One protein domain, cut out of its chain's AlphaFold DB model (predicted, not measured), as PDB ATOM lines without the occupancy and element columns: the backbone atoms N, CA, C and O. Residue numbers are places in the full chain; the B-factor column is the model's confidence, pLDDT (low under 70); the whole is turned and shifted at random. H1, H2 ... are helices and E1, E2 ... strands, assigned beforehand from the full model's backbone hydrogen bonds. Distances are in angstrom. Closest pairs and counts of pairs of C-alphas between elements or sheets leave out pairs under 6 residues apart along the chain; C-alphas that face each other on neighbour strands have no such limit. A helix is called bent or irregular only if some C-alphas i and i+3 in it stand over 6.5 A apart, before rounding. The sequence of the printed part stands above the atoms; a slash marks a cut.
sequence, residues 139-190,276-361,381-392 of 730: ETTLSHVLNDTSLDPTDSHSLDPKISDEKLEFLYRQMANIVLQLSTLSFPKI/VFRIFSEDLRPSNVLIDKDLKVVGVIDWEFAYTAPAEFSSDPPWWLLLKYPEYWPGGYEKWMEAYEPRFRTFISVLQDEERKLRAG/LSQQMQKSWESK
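AT A GLANCE: This is residues 139 to 190, 276 to 361 and 381 to 392 of the 730 residues of the protein "APH domain-containing protein" of Fusarium oxysporum f. sp. conglutinans race 2 54008 (UniProt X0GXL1). Two long helices, H2 and the arm H5b, cross as a steep X, with H6 side by side with H5b and two small two-stranded sheets on the other side of H2. H5 bends between residues 339 and 342, before the stretch of H5b that crosses H2, and its shorter arm H5a turns off at a steep angle of 59 degrees to H5b, near H4. The 150 printed residues hold six named helices and four named strands, in the order H1 H2 E1 E2 E3 E4 H3 H4 H5 H6; E1 pairs with E4 and E2 with E3, both antiparallel. The class is mostly helix, and the whole is compact, with a radius of gyration of the C-alphas of 15.2 A and spans of 45 by 36 by 31 A.

HOW THE PARTS SIT: H1, residues 142 to 146, and H2, residues 165 to 184, only just touch, with 3 pairs of C-alphas within 8 A, the closest Leu 142 and Leu 171 at 7.3 A. H2 has a kink of 26 degrees near residue 172. E1, residues 277 to 280, and E4, residues 307 to 310, are antiparallel neighbours, with N 280 and O 307 2.8 A apart. The closest C-alphas of H2 and E1, Ser 183 and Arg 278, are 6.3 A apart. E2, residues 289 to 291, and E3, residues 297 to 300, form an antiparallel hairpin, with N 290 and O 299 2.8 A apart; residues 140 to 141 pair antiparallel with residues 290 to 291 of E2. H3, residues 311 to 314, only just touches H2, with 3 pairs of C-alphas within 8 A, the closest Ser 183 and Ser 314 at 6.6 A. H5, residues 332 to 361, was assigned as one helix by its hydrogen bonds but is bent: C-alphas 339 and 342 are 6.6 A apart, and arms H5a, residues 332 to 339, and H5b, residues 342 to 361, stand at a steep tilt of 59 degrees. H4, residues 319 to 322, is irregular, but only just, with C-alphas 319 and 322 7.0 A apart; it only just touches H5b, with 3 pairs of C-alphas within 8 A, the closest Leu 321 and Arg 343 at 6.6 A. H2 and H5b touch at a steep tilt of 55 degrees, the same way, closest at the C-alphas of Ala 176 and Leu 351, 5.2 A. H6, residues 381 to 391, touches H5b at a shallow tilt of 28 degrees, opposite ways, closest at the C-alphas of Ile 348 and Ser 382, 5.7 A. Every O i to N i+4 pair is within hydrogen-bond range in H1, H5a, H5b and H6, and 15 of 16 in H2; H3 and H4 are too short for such a pair.

IN THESE COORDINATES: H1 begins at C-alpha 142 (-31.084, 43.258, 42.295). H2 measures 27.6 A, H5a 10.9 A, H5b 29.5 A and H6 15.1 A from first to last C-alpha. H6 ends at C-alpha 391 (-44.037, 22.414, 58.932).

THE WHOLE: The two C-alphas farthest apart, those of Ser 150 and Pro 188, are 46.3 A apart. Residues 191 to 275 and 362 to 380 are not printed, with C-alpha gaps of 9.1 A and 17.3 A. Of the links printed whole, H1 to H2 is long, with 18 residues. Mean pLDDT of the printed part is 92.4; residue 361 is under 70.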
ATOM      1  N   GLU A 139     -25.692  47.965  35.750       96.00
ATOM      2  CA  GLU A 139     -26.332  49.206  36.207       96.00
ATOM      3  C   GLU A 139     -26.361  49.260  37.741       96.00
ATOM      4  O   GLU A 139     -25.993  50.262  38.348       96.00
ATOM      5  N   THR A 140     -26.799  48.172  38.388       95.00
ATOM      6  CA  THR A 140     -26.930  48.094  39.853       95.00
ATOM      7  C   THR A 140     -27.101  46.641  40.339       95.00
ATOM      8  O   THR A 140     -26.972  45.698  39.557       95.00
ATOM      9  N   THR A 141     -27.385  46.433  41.630       95.44
ATOM     10  CA  THR A 141     -27.726  45.111  42.193       95.44
ATOM     11  C   THR A 141     -29.238  44.894  42.247       95.44
ATOM     12  O   THR A 141     -30.018  45.837  42.418       95.44
ATOM     13  N   LEU A 142     -29.672  43.634  42.185       97.00
ATOM     14  CA  LEU A 142     -31.084  43.258  42.295       97.00
ATOM     15  C   LEU A 142     -31.678  43.709  43.647       97.00
ATOM     16  O   LEU A 142     -32.832  44.132  43.702       97.00
ATOM     17  N   SER A 143     -30.875  43.727  44.722       95.12
ATOM     18  CA  SER A 143     -31.295  44.255  46.030       95.12
ATOM     19  C   SER A 143     -31.600  45.748  46.011       95.12
ATOM     20  O   SER A 143     -32.564  46.157  46.645       95.12
ATOM     21  N   HIS A 144     -30.833  46.556  45.274       94.00
ATOM     22  CA  HIS A 144     -31.025  48.004  45.236       94.00
ATOM     23  C   HIS A 144     -32.355  48.374  44.560       94.00
ATOM     24  O   HIS A 144     -33.065  49.259  45.024       94.00
ATOM     25  N   VAL A 145     -32.753  47.632  43.521       96.12
ATOM     26  CA  VAL A 145     -34.039  47.833  42.824       96.12
ATOM     27  C   VAL A 145     -35.237  47.265  43.604       96.12
ATOM     28  O   VAL A 145     -36.372  47.695  43.370       96.12
ATOM     29  N   LEU A 146     -35.003  46.342  44.545       96.62
ATOM     30  CA  LEU A 146     -35.989  45.873  45.529       96.62
ATOM     31  C   LEU A 146     -36.063  46.749  46.800       96.62
ATOM     32  O   LEU A 146     -37.008  46.585  47.568       96.62
ATOM     33  N   ASN A 147     -35.087  47.627  47.055       95.44
ATOM     34  CA  ASN A 147     -34.951  48.334  48.330       95.44
ATOM     35  C   ASN A 147     -35.966  49.479  48.510       95.44
ATOM     36  O   ASN A 147     -36.277  50.196  47.557       95.44
ATOM     37  N   ASP A 148     -36.419  49.703  49.747       93.75
ATOM     38  CA  ASP A 148     -37.212  50.879  50.119       93.75
ATOM     39  C   ASP A 148     -36.398  52.167  49.913       93.75
ATOM     40  O   ASP A 148     -35.481  52.498  50.664       93.75
ATOM     41  N   THR A 149     -36.778  52.916  48.880       89.75
ATOM     42  CA  THR A 149     -36.168  54.196  48.480       89.75
ATOM     43  C   THR A 149     -36.376  55.346  49.474       89.75
ATOM     44  O   THR A 149     -35.880  56.445  49.231       89.75
ATOM     45  N   SER A 150     -37.106  55.126  50.576       90.25
ATOM     46  CA  SER A 150     -37.267  56.089  51.675       90.25
ATOM     47  C   SER A 150     -36.373  55.835  52.898       90.25
ATOM     48  O   SER A 150     -36.425  56.619  53.845       90.25
ATOM     49  N   LEU A 151     -35.535  54.793  52.865       84.38
ATOM     50  CA  LEU A 151     -34.445  54.574  53.825       84.38
ATOM     51  C   LEU A 151     -33.226  55.462  53.520       84.38
ATOM     52  O   LEU A 151     -33.051  55.925  52.389       84.38
ATOM     53  N   ASP A 152     -32.361  55.682  54.514       84.69
ATOM     54  CA  ASP A 152     -31.077  56.356  54.292       84.69
ATOM     55  C   ASP A 152     -30.116  55.449  53.484       84.69
ATOM     56  O   ASP A 152     -30.154  54.230  53.645       84.69
ATOM     57  N   PRO A 153     -29.208  55.981  52.641       74.25
ATOM     58  CA  PRO A 153     -28.201  55.165  51.952       74.25
ATOM     59  C   PRO A 153     -27.263  54.354  52.870       74.25
ATOM     60  O   PRO A 153     -26.571  53.462  52.381       74.25
ATOM     61  N   THR A 154     -27.211  54.660  54.171       74.25
ATOM     62  CA  THR A 154     -26.482  53.889  55.196       74.25
ATOM     63  C   THR A 154     -27.346  52.857  55.937       74.25
ATOM     64  O   THR A 154     -26.801  52.010  56.648       74.25
ATOM     65  N   ASP A 155     -28.672  52.872  55.761       77.44
ATOM     66  CA  ASP A 155     -29.567  51.878  56.357       77.44
ATOM     67  C   ASP A 155     -29.411  50.504  55.693       77.44
ATOM     68  O   ASP A 155     -29.230  50.351  54.483       77.44
ATOM     69  N   SER A 156     -29.577  49.453  56.498       79.44
ATOM     70  CA  SER A 156     -29.652  48.084  55.981       79.44
ATOM     71  C   SER A 156     -30.841  47.923  55.024       79.44
ATOM     72  O   SER A 156     -31.982  48.205  55.405       79.44
ATOM     73  N   HIS A 157     -30.588  47.414  53.811       87.88
ATOM     74  CA  HIS A 157     -31.625  47.204  52.796       87.88
ATOM     75  C   HIS A 157     -32.851  46.448  53.346       87.88
ATOM     76  O   HIS A 157     -32.723  45.484  54.106       87.88
ATOM     77  N   SER A 158     -34.040  46.874  52.929       92.81
ATOM     78  CA  SER A 158     -35.340  46.283  53.255       92.81
ATOM     79  C   SER A 158     -36.217  46.310  52.012       92.81
ATOM     80  O   SER A 158     -36.161  47.282  51.266       92.81
ATOM     81  N   LEU A 159     -37.036  45.281  51.780       95.88
ATOM     82  CA  LEU A 159     -37.969  45.280  50.646       95.88
ATOM     83  C   LEU A 159     -38.892  46.514  50.691       95.88
ATOM     84  O   LEU A 159     -39.530  46.755  51.718       95.88
ATOM     85  N   ASP A 160     -38.995  47.245  49.576       95.69
ATOM     86  CA  ASP A 160     -39.916  48.375  49.413       95.69
ATOM     87  C   ASP A 160     -41.371  47.931  49.666       95.69
ATOM     88  O   ASP A 160     -41.911  47.129  48.894       95.69
ATOM     89  N   PRO A 161     -42.058  48.448  50.703       92.12
ATOM     90  CA  PRO A 161     -43.440  48.076  50.994       92.12
ATOM     91  C   PRO A 161     -44.433  48.560  49.922       92.12
ATOM     92  O   PRO A 161     -45.584  48.123  49.931       92.12
ATOM     93  N   LYS A 162     -44.008  49.447  49.010       94.50
ATOM     94  CA  LYS A 162     -44.805  50.040  47.925       94.50
ATOM     95  C   LYS A 162     -44.477  49.443  46.549       94.50
ATOM     96  O   LYS A 162     -45.034  49.908  45.553       94.50
ATOM     97  N   ILE A 163     -43.592  48.442  46.469       96.31
ATOM     98  CA  ILE A 163     -43.274  47.776  45.202       96.31
ATOM     99  C   ILE A 163     -44.539  47.152  44.597       96.31
ATOM    100  O   ILE A 163     -45.303  46.490  45.300       96.31
ATOM    101  N   SER A 164     -44.770  47.367  43.299       97.00
ATOM    102  CA  SER A 164     -45.897  46.731  42.613       97.00
ATOM    103  C   SER A 164     -45.641  45.231  42.467       97.00
ATOM    104  O   SER A 164     -44.495  44.802  42.275       97.00
ATOM    105  N   ASP A 165     -46.697  44.425  42.557       96.12
ATOM    106  CA  ASP A 165     -46.551  42.970  42.547       96.12
ATOM    107  C   ASP A 165     -46.007  42.461  41.197       96.12
ATOM    108  O   ASP A 165     -45.266  41.484  41.179       96.12
ATOM    109  N   GLU A 166     -46.228  43.167  40.080       97.75
ATOM    110  CA  GLU A 166     -45.640  42.824  38.774       97.75
ATOM    111  C   GLU A 166     -44.119  43.048  38.743       97.75
ATOM    112  O   GLU A 166     -43.375  42.216  38.212       97.75
ATOM    113  N   LYS A 167     -43.632  44.155  39.327       97.94
ATOM    114  CA  LYS A 167     -42.188  44.422  39.458       97.94
ATOM    115  C   LYS A 167     -41.549  43.425  40.428       97.94
ATOM    116  O   LYS A 167     -40.449  42.935  40.165       97.94
ATOM    117  N   LEU A 168     -42.240  43.107  41.522       98.31
ATOM    118  CA  LEU A 168     -41.804  42.114  42.498       98.31
ATOM    119  C   LEU A 168     -41.687  40.723  41.864       98.31
ATOM    120  O   LEU A 168     -40.621  40.114  41.938       98.31
ATOM    121  N   GLU A 169     -42.739  40.250  41.188       98.50
ATOM    122  CA  GLU A 169     -42.738  38.980  40.464       98.50
ATOM    123  C   GLU A 169     -41.619  38.923  39.426       98.50
ATOM    124  O   GLU A 169     -40.904  37.928  39.366       98.50
ATOM    125  N   PHE A 170     -41.427  39.973  38.623       98.50
ATOM    126  CA  PHE A 170     -40.371  40.019  37.611       98.50
ATOM    127  C   PHE A 170     -38.971  39.817  38.217       98.50
ATOM    128  O   PHE A 170     -38.166  39.059  37.674       98.50
ATOM    129  N   LEU A 171     -38.679  40.463  39.350       98.44
ATOM    130  CA  LEU A 171     -37.377  40.377  40.019       98.44
ATOM    131  C   LEU A 171     -37.211  39.042  40.764       98.44
ATOM    132  O   LEU A 171     -36.189  38.370  40.611       98.44
ATOM    133  N   TYR A 172     -38.240  38.600  41.493       98.62
ATOM    134  CA  TYR A 172     -38.265  37.298  42.165       98.62
ATOM    135  C   TYR A 172     -38.147  36.131  41.191       98.62
ATOM    136  O   TYR A 172     -37.484  35.150  41.505       98.62
ATOM    137  N   ARG A 173     -38.733  36.232  39.997       98.56
ATOM    138  CA  ARG A 173     -38.670  35.202  38.952       98.56
ATOM    139  C   ARG A 173     -37.249  34.970  38.445       98.56
ATOM    140  O   ARG A 173     -36.900  33.837  38.130       98.56
ATOM    141  N   GLN A 174     -36.412  36.008  38.418       98.31
ATOM    142  CA  GLN A 174     -34.993  35.866  38.071       98.31
ATOM    143  C   GLN A 174     -34.211  35.167  39.193       98.31
ATOM    144  O   GLN A 174     -33.466  34.229  38.915       98.31
ATOM    145  N   MET A 175     -34.459  35.520  40.460       98.19
ATOM    146  CA  MET A 175     -33.900  34.784  41.607       98.19
ATOM    147  C   MET A 175     -34.375  33.321  41.649       98.19
ATOM    148  O   MET A 175     -33.575  32.418  41.874       98.19
ATOM    149  N   ALA A 176     -35.661  33.071  41.388       97.75
ATOM    150  CA  ALA A 176     -36.248  31.734  41.334       97.75
ATOM    151  C   ALA A 176     -35.612  30.885  40.226       97.75
ATOM    152  O   ALA A 176     -35.356  29.705  40.439       97.75
ATOM    153  N   ASN A 177     -35.297  31.483  39.073       97.31
ATOM    154  CA  ASN A 177     -34.595  30.810  37.986       97.31
ATOM    155  C   ASN A 177     -33.150  30.424  38.378       97.31
ATOM    156  O   ASN A 177     -32.748  29.287  38.140       97.31
ATOM    157  N   ILE A 178     -32.405  31.312  39.055       97.56
ATOM    158  CA  ILE A 178     -31.058  31.026  39.596       97.56
ATOM    159  C   ILE A 178     -31.110  29.874  40.616       97.56
ATOM    160  O   ILE A 178     -30.377  28.893  40.487       97.56
ATOM    161  N   VAL A 179     -32.005  29.966  41.606       95.75
ATOM    162  CA  VAL A 179     -32.175  28.947  42.658       95.75
ATOM    163  C   VAL A 179     -32.606  27.603  42.061       95.75
ATOM    164  O   VAL A 179     -32.044  26.566  42.414       95.75
ATOM    165  N   LEU A 180     -33.537  27.606  41.101       94.25
ATOM    166  CA  LEU A 180     -33.972  26.400  40.400       94.25
ATOM    167  C   LEU A 180     -32.817  25.754  39.624       94.25
ATOM    168  O   LEU A 180     -32.641  24.541  39.726       94.25
ATOM    169  N   GLN A 181     -31.997  26.531  38.906       95.12
ATOM    170  CA  GLN A 181     -30.819  26.005  38.208       95.12
ATOM    171  C   GLN A 181     -29.815  25.362  39.177       95.12
ATOM    172  O   GLN A 181     -29.445  24.205  38.967       95.12
ATOM    173  N   LEU A 182     -29.448  26.033  40.276       94.25
ATOM    174  CA  LEU A 182     -28.559  25.455  41.296       94.25
ATOM    175  C   LEU A 182     -29.145  24.191  41.942       94.25
ATOM    176  O   LEU A 182     -28.410  23.234  42.182       94.25
ATOM    177  N   SER A 183     -30.466  24.137  42.142       90.75
ATOM    178  CA  SER A 183     -31.146  22.947  42.673       90.75
ATOM    179  C   SER A 183     -31.079  21.721  41.751       90.75
ATOM    180  O   SER A 183     -31.358  20.612  42.204       90.75
ATOM    181  N   THR A 184     -30.696  21.879  40.475       89.25
ATOM    182  CA  THR A 184     -30.467  20.733  39.575       89.25
ATOM    183  C   THR A 184     -29.110  20.065  39.792       89.25
ATOM    184  O   THR A 184     -29.014  18.848  39.630       89.25
ATOM    185  N   LEU A 185     -28.096  20.816  40.235       92.56
ATOM    186  CA  LEU A 185     -26.718  20.344  40.397       92.56
ATOM    187  C   LEU A 185     -26.626  19.361  41.575       92.56
ATOM    188  O   LEU A 185     -27.015  19.699  42.694       92.56
ATOM    189  N   SER A 186     -26.187  18.127  41.329       90.81
ATOM    190  CA  SER A 186     -26.200  17.019  42.300       90.81
ATOM    191  C   SER A 186     -24.799  16.514  42.625       90.81
ATOM    192  O   SER A 186     -24.005  16.259  41.723       90.81
ATOM    193  N   PHE A 187     -24.529  16.288  43.912       90.12
ATOM    194  CA  PHE A 187     -23.216  15.888  44.415       90.12
ATOM    195  C   PHE A 187     -23.311  14.703  45.391       90.12
ATOM    196  O   PHE A 187     -24.311  14.591  46.100       90.12
ATOM    197  N   PRO A 188     -22.278  13.839  45.480       86.69
ATOM    198  CA  PRO A 188     -22.334  12.584  46.240       86.69
ATOM    199  C   PRO A 188     -21.957  12.704  47.729       86.69
ATOM    200  O   PRO A 188     -21.966  11.702  48.440       86.69
ATOM    201  N   LYS A 189     -21.548  13.888  48.208       86.44
ATOM    202  CA  LYS A 189     -21.242  14.150  49.629       86.44
ATOM    203  C   LYS A 189     -21.313  15.643  49.978       86.44
ATOM    204  O   LYS A 189     -21.126  16.501  49.108       86.44
ATOM    205  N   ILE A 190     -21.484  15.935  51.269       87.62
ATOM    206  CA  ILE A 190     -21.168  17.245  51.866       87.62
ATOM    207  C   ILE A 190     -19.674  17.528  51.691       87.62
ATOM    208  O   ILE A 190     -18.836  16.629  51.814       87.62
ATOM    209  N   VAL A 276     -28.428  12.989  47.899       76.75
ATOM    210  CA  VAL A 276     -28.071  14.010  46.917       76.75
ATOM    211  C   VAL A 276     -27.806  15.322  47.639       76.75
ATOM    212  O   VAL A 276     -28.710  15.940  48.194       76.75
ATOM    213  N   PHE A 277     -26.565  15.784  47.567       88.44
ATOM    214  CA  PHE A 277     -26.162  17.089  48.074       88.44
ATOM    215  C   PHE A 277     -26.252  18.136  46.954       88.44
ATOM    216  O   PHE A 277     -26.121  17.807  45.771       88.44
ATOM    217  N   ARG A 278     -26.499  19.398  47.313       91.31
ATOM    218  CA  ARG A 278     -26.720  20.537  46.400       91.31
ATOM    219  C   ARG A 278     -25.716  21.650  46.675       91.31
ATOM    220  O   ARG A 278     -25.244  21.763  47.804       91.31
ATOM    221  N   ILE A 279     -25.411  22.490  45.680       92.81
ATOM    222  CA  ILE A 279     -24.710  23.756  45.955       92.81
ATOM    223  C   ILE A 279     -25.634  24.656  46.778       92.81
ATOM    224  O   ILE A 279     -26.798  24.864  46.435       92.81
ATOM    225  N   PHE A 280     -25.081  25.202  47.852       90.94
ATOM    226  CA  PHE A 280     -25.729  26.107  48.777       90.94
ATOM    227  C   PHE A 280     -24.763  27.234  49.176       90.94
ATOM    228  O   PHE A 280     -23.558  27.009  49.320       90.94
ATOM    229  N   SER A 281     -25.315  28.433  49.364       89.19
ATOM    230  CA  SER A 281     -24.677  29.590  49.995       89.19
ATOM    231  C   SER A 281     -25.733  30.340  50.801       89.19
ATOM    232  O   SER A 281     -26.860  30.511  50.335       89.19
ATOM    233  N   GLU A 282     -25.364  30.798  51.995       81.19
ATOM    234  CA  GLU A 282     -26.209  31.650  52.845       81.19
ATOM    235  C   GLU A 282     -26.366  33.068  52.265       81.19
ATOM    236  O   GLU A 282     -27.411  33.705  52.441       81.19
ATOM    237  N   ASP A 283     -25.342  33.540  51.543       85.25
ATOM    238  CA  ASP A 283     -25.270  34.866  50.918       85.25
ATOM    239  C   ASP A 283     -25.627  34.813  49.413       85.25
ATOM    240  O   ASP A 283     -25.424  35.780  48.681       85.25
ATOM    241  N   LEU A 284     -26.245  33.720  48.931       91.31
ATOM    242  CA  LEU A 284     -26.936  33.696  47.631       91.31
ATOM    243  C   LEU A 284     -28.217  34.540  47.723       91.31
ATOM    244  O   LEU A 284     -29.320  34.025  47.916       91.31
ATOM    245  N   ARG A 285     -28.057  35.859  47.612       92.12
ATOM    246  CA  ARG A 285     -29.094  36.868  47.865       92.12
ATOM    247  C   ARG A 285     -29.050  38.008  46.832       92.12
ATOM    248  O   ARG A 285     -28.025  38.199  46.181       92.12
ATOM    249  N   PRO A 286     -30.101  38.843  46.724       96.12
ATOM    250  CA  PRO A 286     -30.186  39.920  45.732       96.12
ATOM    251  C   PRO A 286     -29.057  40.969  45.715       96.12
ATOM    252  O   PRO A 286     -28.933  41.676  44.718       96.12
ATOM    253  N   SER A 287     -28.249  41.134  46.773       92.25
ATOM    254  CA  SER A 287     -27.086  42.046  46.732       92.25
ATOM    255  C   SER A 287     -25.971  41.513  45.839       92.25
ATOM    256  O   SER A 287     -25.244  42.288  45.230       92.25
ATOM    257  N   ASN A 288     -25.898  40.189  45.712       95.31
ATOM    258  CA  ASN A 288     -24.819  39.470  45.049       95.31
ATOM    259  C   ASN A 288     -25.250  39.061  43.620       95.31
ATOM    260  O   ASN A 288     -24.639  38.216  42.971       95.31
ATOM    261  N   VAL A 289     -26.320  39.692  43.114       97.88
ATOM    262  CA  VAL A 289     -26.867  39.531  41.763       97.88
ATOM    263  C   VAL A 289     -26.883  40.896  41.075       97.88
ATOM    264  O   VAL A 289     -27.547  41.830  41.526       97.88
ATOM    265  N   LEU A 290     -26.133  40.997  39.983       98.06
ATOM    266  CA  LEU A 290     -25.929  42.194  39.175       98.06
ATOM    267  C   LEU A 290     -26.968  42.258  38.055       98.06
ATOM    268  O   LEU A 290     -27.214  41.255  37.374       98.06
ATOM    269  N   ILE A 291     -27.548  43.438  37.844       97.88
ATOM    270  CA  ILE A 291     -28.565  43.683  36.819       97.88
ATOM    271  C   ILE A 291     -28.216  44.874  35.921       97.88
ATOM    272  O   ILE A 291     -27.550  45.822  36.341       97.88
ATOM    273  N   ASP A 292     -28.678  44.817  34.675       97.56
ATOM    274  CA  ASP A 292     -28.601  45.920  33.720       97.56
ATOM    275  C   ASP A 292     -29.763  46.926  33.860       97.56
ATOM    276  O   ASP A 292     -30.680  46.774  34.674       97.56
ATOM    277  N   LYS A 293     -29.719  47.971  33.029       96.81
ATOM    278  CA  LYS A 293     -30.742  49.022  32.891       96.81
ATOM    279  C   LYS A 293     -32.144  48.492  32.532       96.81
ATOM    280  O   LYS A 293     -33.137  49.152  32.822       96.81
ATOM    281  N   ASP A 294     -32.220  47.326  31.886       97.31
ATOM    282  CA  ASP A 294     -33.452  46.645  31.470       97.31
ATOM    283  C   ASP A 294     -33.916  45.642  32.561       97.31
ATOM    284  O   ASP A 294     -34.824  44.825  32.361       97.31
ATOM    285  N   LEU A 295     -33.300  45.751  33.749       97.06
ATOM    286  CA  LEU A 295     -33.497  44.975  34.971       97.06
ATOM    287  C   LEU A 295     -33.207  43.474  34.809       97.06
ATOM    288  O   LEU A 295     -33.740  42.652  35.564       97.06
ATOM    289  N   LYS A 296     -32.373  43.095  33.834       98.00
ATOM    290  CA  LYS A 296     -31.984  41.704  33.566       98.00
ATOM    291  C   LYS A 296     -30.712  41.317  34.293       98.00
ATOM    292  O   LYS A 296     -29.777  42.103  34.369       98.00
ATOM    293  N   VAL A 297     -30.678  40.088  34.812       98.50
ATOM    294  CA  VAL A 297     -29.479  39.533  35.456       98.50
ATOM    295  C   VAL A 297     -28.358  39.378  34.434       98.50
ATOM    296  O   VAL A 297     -28.479  38.600  33.490       98.50
ATOM    297  N   VAL A 298     -27.258  40.092  34.671       98.19
ATOM    298  CA  VAL A 298     -26.019  40.029  33.877       98.19
ATOM    299  C   VAL A 298     -24.869  39.358  34.626       98.19
ATOM    300  O   VAL A 298     -23.874  38.999  34.006       98.19
ATOM    301  N   GLY A 299     -25.002  39.135  35.936       97.88
ATOM    302  CA  GLY A 299     -24.013  38.406  36.725       97.88
ATOM    303  C   GLY A 299     -24.533  37.967  38.090       97.88
ATOM    304  O   GLY A 299     -25.323  38.665  38.719       97.88
ATOM    305  N   VAL A 300     -24.048  36.831  38.575       98.06
ATOM    306  CA  VAL A 300     -24.130  36.398  39.972       98.06
ATOM    307  C   VAL A 300     -22.701  36.304  40.494       98.06
ATOM    308  O   VAL A 300     -21.855  35.614  39.919       98.06
ATOM    309  N   ILE A 301     -22.428  37.052  41.555       94.12
ATOM    310  CA  ILE A 301     -21.119  37.194  42.200       94.12
ATOM    311  C   ILE A 301     -21.176  36.609  43.618       94.12
ATOM    312  O   ILE A 301     -22.191  36.042  44.007       94.12
ATOM    313  N   ASP A 302     -20.089  36.740  44.386       89.81
ATOM    314  CA  ASP A 302     -20.007  36.248  45.771       89.81
ATOM    315  C   ASP A 302     -20.355  34.762  45.921       89.81
ATOM    316  O   ASP A 302     -21.160  34.329  46.739       89.81
ATOM    317  N   TRP A 303     -19.632  33.956  45.141       94.56
ATOM    318  CA  TRP A 303     -19.500  32.517  45.367       94.56
ATOM    319  C   TRP A 303     -18.493  32.205  46.481       94.56
ATOM    320  O   TRP A 303     -18.210  31.034  46.748       94.56
ATOM    321  N   GLU A 304     -17.980  33.236  47.169       89.19
ATOM    322  CA  GLU A 304     -17.462  33.036  48.510       89.19
ATOM    323  C   GLU A 304     -18.590  32.430  49.348       89.19
ATOM    324  O   GLU A 304     -19.712  32.927  49.415       89.19
ATOM    325  N   PHE A 305     -18.297  31.276  49.921       91.00
ATOM    326  CA  PHE A 305     -19.240  30.500  50.705       91.00
ATOM    327  C   PHE A 305     -20.420  30.008  49.860       91.00
ATOM    328  O   PHE A 305     -21.529  29.871  50.365       91.00
ATOM    329  N   ALA A 306     -20.112  29.572  48.622       94.50
ATOM    330  CA  ALA A 306     -20.863  28.595  47.812       94.50
ATOM    331  C   ALA A 306     -20.155  27.208  47.730       94.50
ATOM    332  O   ALA A 306     -18.959  27.132  47.474       94.50
ATOM    333  N   TYR A 307     -20.877  26.116  48.055       93.94
ATOM    334  CA  TYR A 307     -20.341  24.753  48.275       93.94
ATOM    335  C   TYR A 307     -21.453  23.717  48.587       93.94
ATOM    336  O   TYR A 307     -22.622  24.086  48.581       93.94
ATOM    337  N   THR A 308     -21.150  22.426  48.831       93.38
ATOM    338  CA  THR A 308     -22.164  21.345  48.847       93.38
ATOM    339  C   THR A 308     -22.738  21.000  50.232       93.38
ATOM    340  O   THR A 308     -22.010  20.667  51.169       93.38
ATOM    341  N   ALA A 309     -24.071  21.021  50.339       89.25
ATOM    342  CA  ALA A 309     -24.855  20.816  51.564       89.25
ATOM    343  C   ALA A 309     -26.076  19.888  51.323       89.25
ATOM    344  O   ALA A 309     -26.352  19.558  50.165       89.25
ATOM    345  N   PRO A 310     -26.800  19.429  52.368       87.56
ATOM    346  CA  PRO A 310     -28.036  18.647  52.211       87.56
ATOM    347  C   PRO A 310     -29.074  19.375  51.342       87.56
ATOM    348  O   PRO A 310     -29.191  20.601  51.415       87.56
ATOM    349  N   ALA A 311     -29.815  18.645  50.501       85.75
ATOM    350  CA  ALA A 311     -30.753  19.237  49.538       85.75
ATOM    351  C   ALA A 311     -31.871  20.055  50.203       85.75
ATOM    352  O   ALA A 311     -32.363  21.026  49.631       85.75
ATOM    353  N   GLU A 312     -32.210  19.704  51.438       85.06
ATOM    354  CA  GLU A 312     -33.184  20.366  52.297       85.06
ATOM    355  C   GLU A 312     -32.824  21.840  52.539       85.06
ATOM    356  O   GLU A 312     -33.721  22.658  52.718       85.06
ATOM    357  N   PHE A 313     -31.534  22.205  52.494       86.94
ATOM    358  CA  PHE A 313     -31.077  23.589  52.678       86.94
ATOM    359  C   PHE A 313     -31.449  24.457  51.465       86.94
ATOM    360  O   PHE A 313     -31.851  25.606  51.627       86.94
ATOM    361  N   SER A 314     -31.365  23.904  50.248       86.25
ATOM    362  CA  SER A 314     -31.857  24.555  49.022       86.25
ATOM    363  C   SER A 314     -33.388  24.649  48.985       86.25
ATOM    364  O   SER A 314     -33.931  25.487  48.268       86.25
ATOM    365  N   SER A 315     -34.070  23.801  49.761       88.00
ATOM    366  CA  SER A 315     -35.526  23.769  49.934       88.00
ATOM    367  C   SER A 315     -36.017  24.562  51.155       88.00
ATOM    368  O   SER A 315     -37.210  24.536  51.446       88.00
ATOM    369  N   ASP A 316     -35.155  25.280  51.880       90.62
ATOM    370  CA  ASP A 316     -35.599  26.186  52.943       90.62
ATOM    371  C   ASP A 316     -36.077  27.534  52.356       90.62
ATOM    372  O   ASP A 316     -35.474  28.041  51.406       90.62
ATOM    373  N   PRO A 317     -37.144  28.153  52.905       92.31
ATOM    374  CA  PRO A 317     -37.621  29.465  52.473       92.31
ATOM    375  C   PRO A 317     -36.509  30.532  52.510       92.31
ATOM    376  O   PRO A 317     -35.904  30.753  53.565       92.31
ATOM    377  N   PRO A 318     -36.215  31.223  51.389       93.31
ATOM    378  CA  PRO A 318     -35.100  32.160  51.323       93.31
ATOM    379  C   PRO A 318     -35.365  33.384  52.201       93.31
ATOM    380  O   PRO A 318     -36.301  34.146  51.960       93.31
ATOM    381  N   TRP A 319     -34.522  33.614  53.206       89.25
ATOM    382  CA  TRP A 319     -34.671  34.730  54.149       89.25
ATOM    383  C   TRP A 319     -34.688  36.108  53.454       89.25
ATOM    384  O   TRP A 319     -35.327  37.050  53.922       89.25
ATOM    385  N   TRP A 320     -34.013  36.225  52.306       93.62
ATOM    386  CA  TRP A 320     -33.775  37.484  51.604       93.62
ATOM    387  C   TRP A 320     -34.977  38.050  50.838       93.62
ATOM    388  O   TRP A 320     -34.826  39.115  50.239       93.62
ATOM    389  N   LEU A 321     -36.167  37.431  50.871       96.62
ATOM    390  CA  LEU A 321     -37.375  38.035  50.274       96.62
ATOM    391  C   LEU A 321     -37.664  39.433  50.853       96.62
ATOM    392  O   LEU A 321     -38.084  40.329  50.132       96.62
ATOM    393  N   LEU A 322     -37.361  39.666  52.134       95.62
ATOM    394  CA  LEU A 322     -37.468  40.991  52.761       95.62
ATOM    395  C   LEU A 322     -36.154  41.802  52.732       95.62
ATOM    396  O   LEU A 322     -36.063  42.837  53.386       95.62
ATOM    397  N   LEU A 323     -35.126  41.325  52.016       93.69
ATOM    398  CA  LEU A 323     -33.716  41.777  52.000       93.69
ATOM    399  C   LEU A 323     -32.967  41.737  53.352       93.69
ATOM    400  O   LEU A 323     -31.734  41.823  53.369       93.69
ATOM    401  N   LYS A 324     -33.698  41.551  54.458       89.50
ATOM    402  CA  LYS A 324     -33.268  41.693  55.852       89.50
ATOM    403  C   LYS A 324     -33.573  40.424  56.657       89.50
ATOM    404  O   LYS A 324     -34.684  39.894  56.579       89.50
ATOM    405  N   TYR A 325     -32.591  39.945  57.425       86.94
ATOM    406  CA  TYR A 325     -32.757  38.785  58.309       86.94
ATOM    407  C   TYR A 325     -33.810  39.051  59.405       86.94
ATOM    408  O   TYR A 325     -33.966  40.209  59.816       86.94
ATOM    409  N   PRO A 326     -34.493  38.012  59.925       87.50
ATOM    410  CA  PRO A 326     -35.542  38.189  60.930       87.50
ATOM    411  C   PRO A 326     -35.063  38.856  62.229       87.50
ATOM    412  O   PRO A 326     -35.813  39.617  62.841       87.50
ATOM    413  N   GLU A 327     -33.810  38.635  62.641       86.94
ATOM    414  CA  GLU A 327     -33.229  39.243  63.846       86.94
ATOM    415  C   GLU A 327     -32.935  40.747  63.742       86.94
ATOM    416  O   GLU A 327     -32.783  41.402  64.771       86.94
ATOM    417  N   TYR A 328     -32.910  41.312  62.531       85.69
ATOM    418  CA  TYR A 328     -32.774  42.759  62.303       85.69
ATOM    419  C   TYR A 328     -34.106  43.425  61.928       85.69
ATOM    420  O   TYR A 328     -34.130  44.597  61.543       85.69
ATOM    421  N   TRP A 329     -35.222  42.695  62.000       88.19
ATOM    422  CA  TRP A 329     -36.527  43.216  61.614       88.19
ATOM    423  C   TRP A 329     -37.170  44.063  62.727       88.19
ATOM    424  O   TRP A 329     -37.221  43.619  63.880       88.19
ATOM    425  N   PRO A 330     -37.721  45.254  62.426       83.56
ATOM    426  CA  PRO A 330     -38.476  46.041  63.400       83.56
ATOM    427  C   PRO A 330     -39.676  45.256  63.958       83.56
ATOM    428  O   PRO A 330     -40.575  44.855  63.222       83.56
ATOM    429  N   GLY A 331     -39.691  45.026  65.274       83.56
ATOM    430  CA  GLY A 331     -40.693  44.176  65.936       83.56
ATOM    431  C   GLY A 331     -40.368  42.673  65.953       83.56
ATOM    432  O   GLY A 331     -41.194  41.887  66.415       83.56
ATOM    433  N   GLY A 332     -39.179  42.267  65.496       84.62
ATOM    434  CA  GLY A 332     -38.663  40.899  65.600       84.62
ATOM    435  C   GLY A 332     -39.374  39.870  64.714       84.62
ATOM    436  O   GLY A 332     -40.116  40.210  63.790       84.62
ATOM    437  N   TYR A 333     -39.144  38.585  65.013       87.12
ATOM    438  CA  TYR A 333     -39.559  37.448  64.175       87.12
ATOM    439  C   TYR A 333     -41.062  37.410  63.866       87.12
ATOM    440  O   TYR A 333     -41.438  37.017  62.769       87.12
ATOM    441  N   GLU A 334     -41.936  37.821  64.789       87.88
ATOM    442  CA  GLU A 334     -43.388  37.807  64.551       87.88
ATOM    443  C   GLU A 334     -43.787  38.837  63.487       87.88
ATOM    444  O   GLU A 334     -44.471  38.493  62.522       87.88
ATOM    445  N   LYS A 335     -43.256  40.065  63.574       92.19
ATOM    446  CA  LYS A 335     -43.460  41.094  62.543       92.19
ATOM    447  C   LYS A 335     -42.705  40.815  61.248       92.19
ATOM    448  O   LYS A 335     -43.146  41.268  60.194       92.19
ATOM    449  N   TRP A 336     -41.623  40.039  61.303       93.06
ATOM    450  CA  TRP A 336     -40.957  39.535  60.105       93.06
ATOM    451  C   TRP A 336     -41.828  38.495  59.395       93.06
ATOM    452  O   TRP A 336     -42.078  38.642  58.207       93.06
ATOM    453  N   MET A 337     -42.374  37.501  60.109       93.00
ATOM    454  CA  MET A 337     -43.253  36.477  59.524       93.00
ATOM    455  C   MET A 337     -44.533  37.079  58.923       93.00
ATOM    456  O   MET A 337     -44.903  36.701  57.811       93.00
ATOM    457  N   GLU A 338     -45.164  38.049  59.600       95.12
ATOM    458  CA  GLU A 338     -46.318  38.802  59.071       95.12
ATOM    459  C   GLU A 338     -46.009  39.488  57.725       95.12
ATOM    460  O   GLU A 338     -46.833  39.462  56.812       95.12
ATOM    461  N   ALA A 339     -44.820  40.087  57.587       95.25
ATOM    462  CA  ALA A 339     -44.384  40.738  56.350       95.25
ATOM    463  C   ALA A 339     -43.878  39.742  55.286       95.25
ATOM    464  O   ALA A 339     -43.987  40.002  54.086       95.25
ATOM    465  N   TYR A 340     -43.323  38.607  55.717       96.44
ATOM    466  CA  TYR A 340     -42.682  37.612  54.861       96.44
ATOM    467  C   TYR A 340     -43.703  36.737  54.138       96.44
ATOM    468  O   TYR A 340     -43.564  36.512  52.937       96.44
ATOM    469  N   GLU A 341     -44.751  36.268  54.822       96.50
ATOM    470  CA  GLU A 341     -45.675  35.271  54.266       96.50
ATOM    471  C   GLU A 341     -46.346  35.695  52.935       96.50
ATOM    472  O   GLU A 341     -46.364  34.886  52.001       96.50
ATOM    473  N   PRO A 342     -46.836  36.943  52.751       96.69
ATOM    474  CA  PRO A 342     -47.372  37.376  51.459       96.69
ATOM    475  C   PRO A 342     -46.325  37.310  50.341       96.69
ATOM    476  O   PRO A 342     -46.621  36.881  49.228       96.69
ATOM    477  N   ARG A 343     -45.080  37.686  50.651       97.62
ATOM    478  CA  ARG A 343     -43.957  37.732  49.705       97.62
ATOM    479  C   ARG A 343     -43.420  36.332  49.393       97.62
ATOM    480  O   ARG A 343     -43.040  36.069  48.254       97.62
ATOM    481  N   PHE A 344     -43.486  35.413  50.354       98.00
ATOM    482  CA  PHE A 344     -43.240  33.986  50.158       98.00
ATOM    483  C   PHE A 344     -44.234  33.367  49.169       98.00
ATOM    484  O   PHE A 344     -43.817  32.687  48.234       98.00
ATOM    485  N   ARG A 345     -45.534  33.676  49.289       97.88
ATOM    486  CA  ARG A 345     -46.555  33.219  48.326       97.88
ATOM    487  C   ARG A 345     -46.271  33.730  46.904       97.88
ATOM    488  O   ARG A 345     -46.357  32.945  45.960       97.88
ATOM    489  N   THR A 346     -45.851  34.992  46.743       98.25
ATOM    490  CA  THR A 346     -45.381  35.529  45.447       98.25
ATOM    491  C   THR A 346     -44.178  34.745  44.909       98.25
ATOM    492  O   THR A 346     -44.172  34.352  43.743       98.25
ATOM    493  N   PHE A 347     -43.171  34.470  45.749       98.44
ATOM    494  CA  PHE A 347     -41.975  33.722  45.341       98.44
ATOM    495  C   PHE A 347     -42.293  32.276  44.921       98.44
ATOM    496  O   PHE A 347     -41.833  31.824  43.874       98.44
ATOM    497  N   ILE A 348     -43.131  31.569  45.684       98.25
ATOM    498  CA  ILE A 348     -43.579  30.208  45.355       98.25
ATOM    499  C   ILE A 348     -44.359  30.184  44.032       98.25
ATOM    500  O   ILE A 348     -44.121  29.295  43.216       98.25
ATOM    501  N   SER A 349     -45.218  31.177  43.768       98.12
ATOM    502  CA  SER A 349     -45.939  31.307  42.491       98.12
ATOM    503  C   SER A 349     -44.981  31.389  41.293       98.12
ATOM    504  O   SER A 349     -45.067  30.583  40.359       98.12
ATOM    505  N   VAL A 350     -43.998  32.301  41.337       98.12
ATOM    506  CA  VAL A 350     -43.043  32.455  40.226       98.12
ATOM    507  C   VAL A 350     -42.069  31.279  40.118       98.12
ATOM    508  O   VAL A 350     -41.689  30.922  39.005       98.12
ATOM    509  N   LEU A 351     -41.711  30.616  41.222       97.69
ATOM    510  CA  LEU A 351     -40.904  29.393  41.190       97.69
ATOM    511  C   LEU A 351     -41.665  28.234  40.525       97.69
ATOM    512  O   LEU A 351     -41.104  27.548  39.673       97.69
ATOM    513  N   GLN A 352     -42.957  28.060  40.829       97.31
ATOM    514  CA  GLN A 352     -43.815  27.069  40.169       97.31
ATOM    515  C   GLN A 352     -43.948  27.307  38.653       97.31
ATOM    516  O   GLN A 352     -44.062  26.347  37.888       97.31
ATOM    517  N   ASP A 353     -43.927  28.562  38.190       96.69
ATOM    518  CA  ASP A 353     -43.850  28.875  36.756       96.69
ATOM    519  C   ASP A 353     -42.518  28.442  36.132       96.69
ATOM    520  O   ASP A 353     -42.519  27.826  35.064       96.69
ATOM    521  N   GLU A 354     -41.383  28.770  36.759       96.06
ATOM    522  CA  GLU A 354     -40.064  28.396  36.232       96.06
ATOM    523  C   GLU A 354     -39.890  26.866  36.212       96.06
ATOM    524  O   GLU A 354     -39.395  26.319  35.226       96.06
ATOM    525  N   GLU A 355     -40.409  26.150  37.216       94.75
ATOM    526  CA  GLU A 355     -40.491  24.681  37.218       94.75
ATOM    527  C   GLU A 355     -41.310  24.140  36.033       94.75
ATOM    528  O   GLU A 355     -40.903  23.167  35.389       94.75
ATOM    529  N   ARG A 356     -42.447  24.771  35.700       93.50
ATOM    530  CA  ARG A 356     -43.254  24.404  34.521       93.50
ATOM    531  C   ARG A 356     -42.505  24.665  33.212       93.50
ATOM    532  O   ARG A 356     -42.540  23.808  32.330       93.50
ATOM    533  N   LYS A 357     -41.797  25.793  33.087       91.62
ATOM    534  CA  LYS A 357     -40.971  26.120  31.908       91.62
ATOM    535  C   LYS A 357     -39.829  25.121  31.725       91.62
ATOM    536  O   LYS A 357     -39.656  24.596  30.627       91.62
ATOM    537  N   LEU A 358     -39.100  24.807  32.798       86.31
ATOM    538  CA  LEU A 358     -37.991  23.849  32.783       86.31
ATOM    539  C   LEU A 358     -38.452  22.442  32.372       86.31
ATOM    540  O   LEU A 358     -37.755  21.763  31.621       86.31
ATOM    541  N   ARG A 359     -39.646  22.020  32.810       84.06
ATOM    542  CA  ARG A 359     -40.275  20.762  32.369       84.06
ATOM    543  C   ARG A 359     -40.682  20.811  30.892       84.06
ATOM    544  O   ARG A 359     -40.378  19.880  30.157       84.06
ATOM    545  N   ALA A 360     -41.315  21.897  30.441       82.12
ATOM    546  CA  ALA A 360     -41.777  22.049  29.057       82.12
ATOM    547  C   ALA A 360     -40.640  22.177  28.021       82.12
ATOM    548  O   ALA A 360     -40.835  21.834  26.856       82.12
ATOM    549  N   GLY A 361     -39.457  22.650  28.428       68.31
ATOM    550  CA  GLY A 361     -38.277  22.748  27.560       68.31
ATOM    551  C   GLY A 361     -37.625  21.401  27.209       68.31
ATOM    552  O   GLY A 361     -36.958  21.302  26.181       68.31
ATOM    553  N   LEU A 381     -39.268  21.583  43.909       91.75
ATOM    554  CA  LEU A 381     -38.579  22.484  44.839       91.75
ATOM    555  C   LEU A 381     -39.565  23.454  45.501       91.75
ATOM    556  O   LEU A 381     -39.512  23.650  46.712       91.75
ATOM    557  N   SER A 382     -40.514  23.998  44.735       95.25
ATOM    558  CA  SER A 382     -41.568  24.858  45.289       95.25
ATOM    559  C   SER A 382     -42.468  24.120  46.289       95.25
ATOM    560  O   SER A 382     -42.821  24.680  47.325       95.25
ATOM    561  N   GLN A 383     -42.787  22.846  46.038       94.06
ATOM    562  CA  GLN A 383     -43.566  22.008  46.958       94.06
ATOM    563  C   GLN A 383     -42.776  21.633  48.221       94.06
ATOM    564  O   GLN A 383     -43.332  21.657  49.317       94.06
ATOM    565  N   GLN A 384     -41.484  21.315  48.091       92.31
ATOM    566  CA  GLN A 384     -40.593  21.065  49.228       92.31
ATOM    567  C   GLN A 384     -40.442  22.320  50.094       92.31
ATOM    568  O   GLN A 384     -40.537  22.236  51.315       92.31
ATOM    569  N   MET A 385     -40.286  23.489  49.470       94.94
ATOM    570  CA  MET A 385     -40.153  24.770  50.160       94.94
ATOM    571  C   MET A 385     -41.449  25.209  50.843       94.94
ATOM    572  O   MET A 385     -41.409  25.692  51.976       94.94
ATOM    573  N   GLN A 386     -42.605  24.967  50.220       95.56
ATOM    574  CA  GLN A 386     -43.903  25.162  50.862       95.56
ATOM    575  C   GLN A 386     -44.085  24.220  52.067       95.56
ATOM    576  O   GLN A 386     -44.400  24.705  53.153       95.56
ATOM    577  N   LYS A 387     -43.789  22.913  51.931       93.06
ATOM    578  CA  LYS A 387     -43.784  21.970  53.070       93.06
ATOM    579  C   LYS A 387     -42.855  22.466  54.182       93.06
ATOM    580  O   LYS A 387     -43.247  22.462  55.347       93.06
ATOM    581  N   SER A 388     -41.638  22.886  53.835       91.94
ATOM    582  CA  SER A 388     -40.630  23.361  54.787       91.94
ATOM    583  C   SER A 388     -41.149  24.555  55.596       91.94
ATOM    584  O   SER A 388     -41.079  24.531  56.825       91.94
ATOM    585  N   TRP A 389     -41.762  25.549  54.934       93.69
ATOM    586  CA  TRP A 389     -42.426  26.692  55.578       93.69
ATOM    587  C   TRP A 389     -43.569  26.271  56.512       93.69
ATOM    588  O   TRP A 389     -43.559  26.634  57.689       93.69
ATOM    589  N   GLU A 390     -44.526  25.484  56.011       93.00
ATOM    590  CA  GLU A 390     -45.748  25.095  56.735       93.00
ATOM    591  C   GLU A 390     -45.458  24.212  57.960       93.00
ATOM    592  O   GLU A 390     -46.053  24.401  59.022       93.00
ATOM    593  N   SER A 391     -44.506  23.283  57.838       88.56
ATOM    594  CA  SER A 391     -44.037  22.414  58.932       88.56
ATOM    595  C   SER A 391     -43.085  23.105  59.914       88.56
ATOM    596  O   SER A 391     -42.861  22.590  61.009       88.56
ATOM    597  N   LYS A 392     -42.519  24.260  59.534       88.75
ATOM    598  CA  LYS A 392     -41.420  24.963  60.223       88.75
ATOM    599  C   LYS A 392     -40.108  24.170  60.317       88.75
ATOM    600  O   LYS A 392     -39.223  24.568  61.071       88.75
TER     601      LYS A 392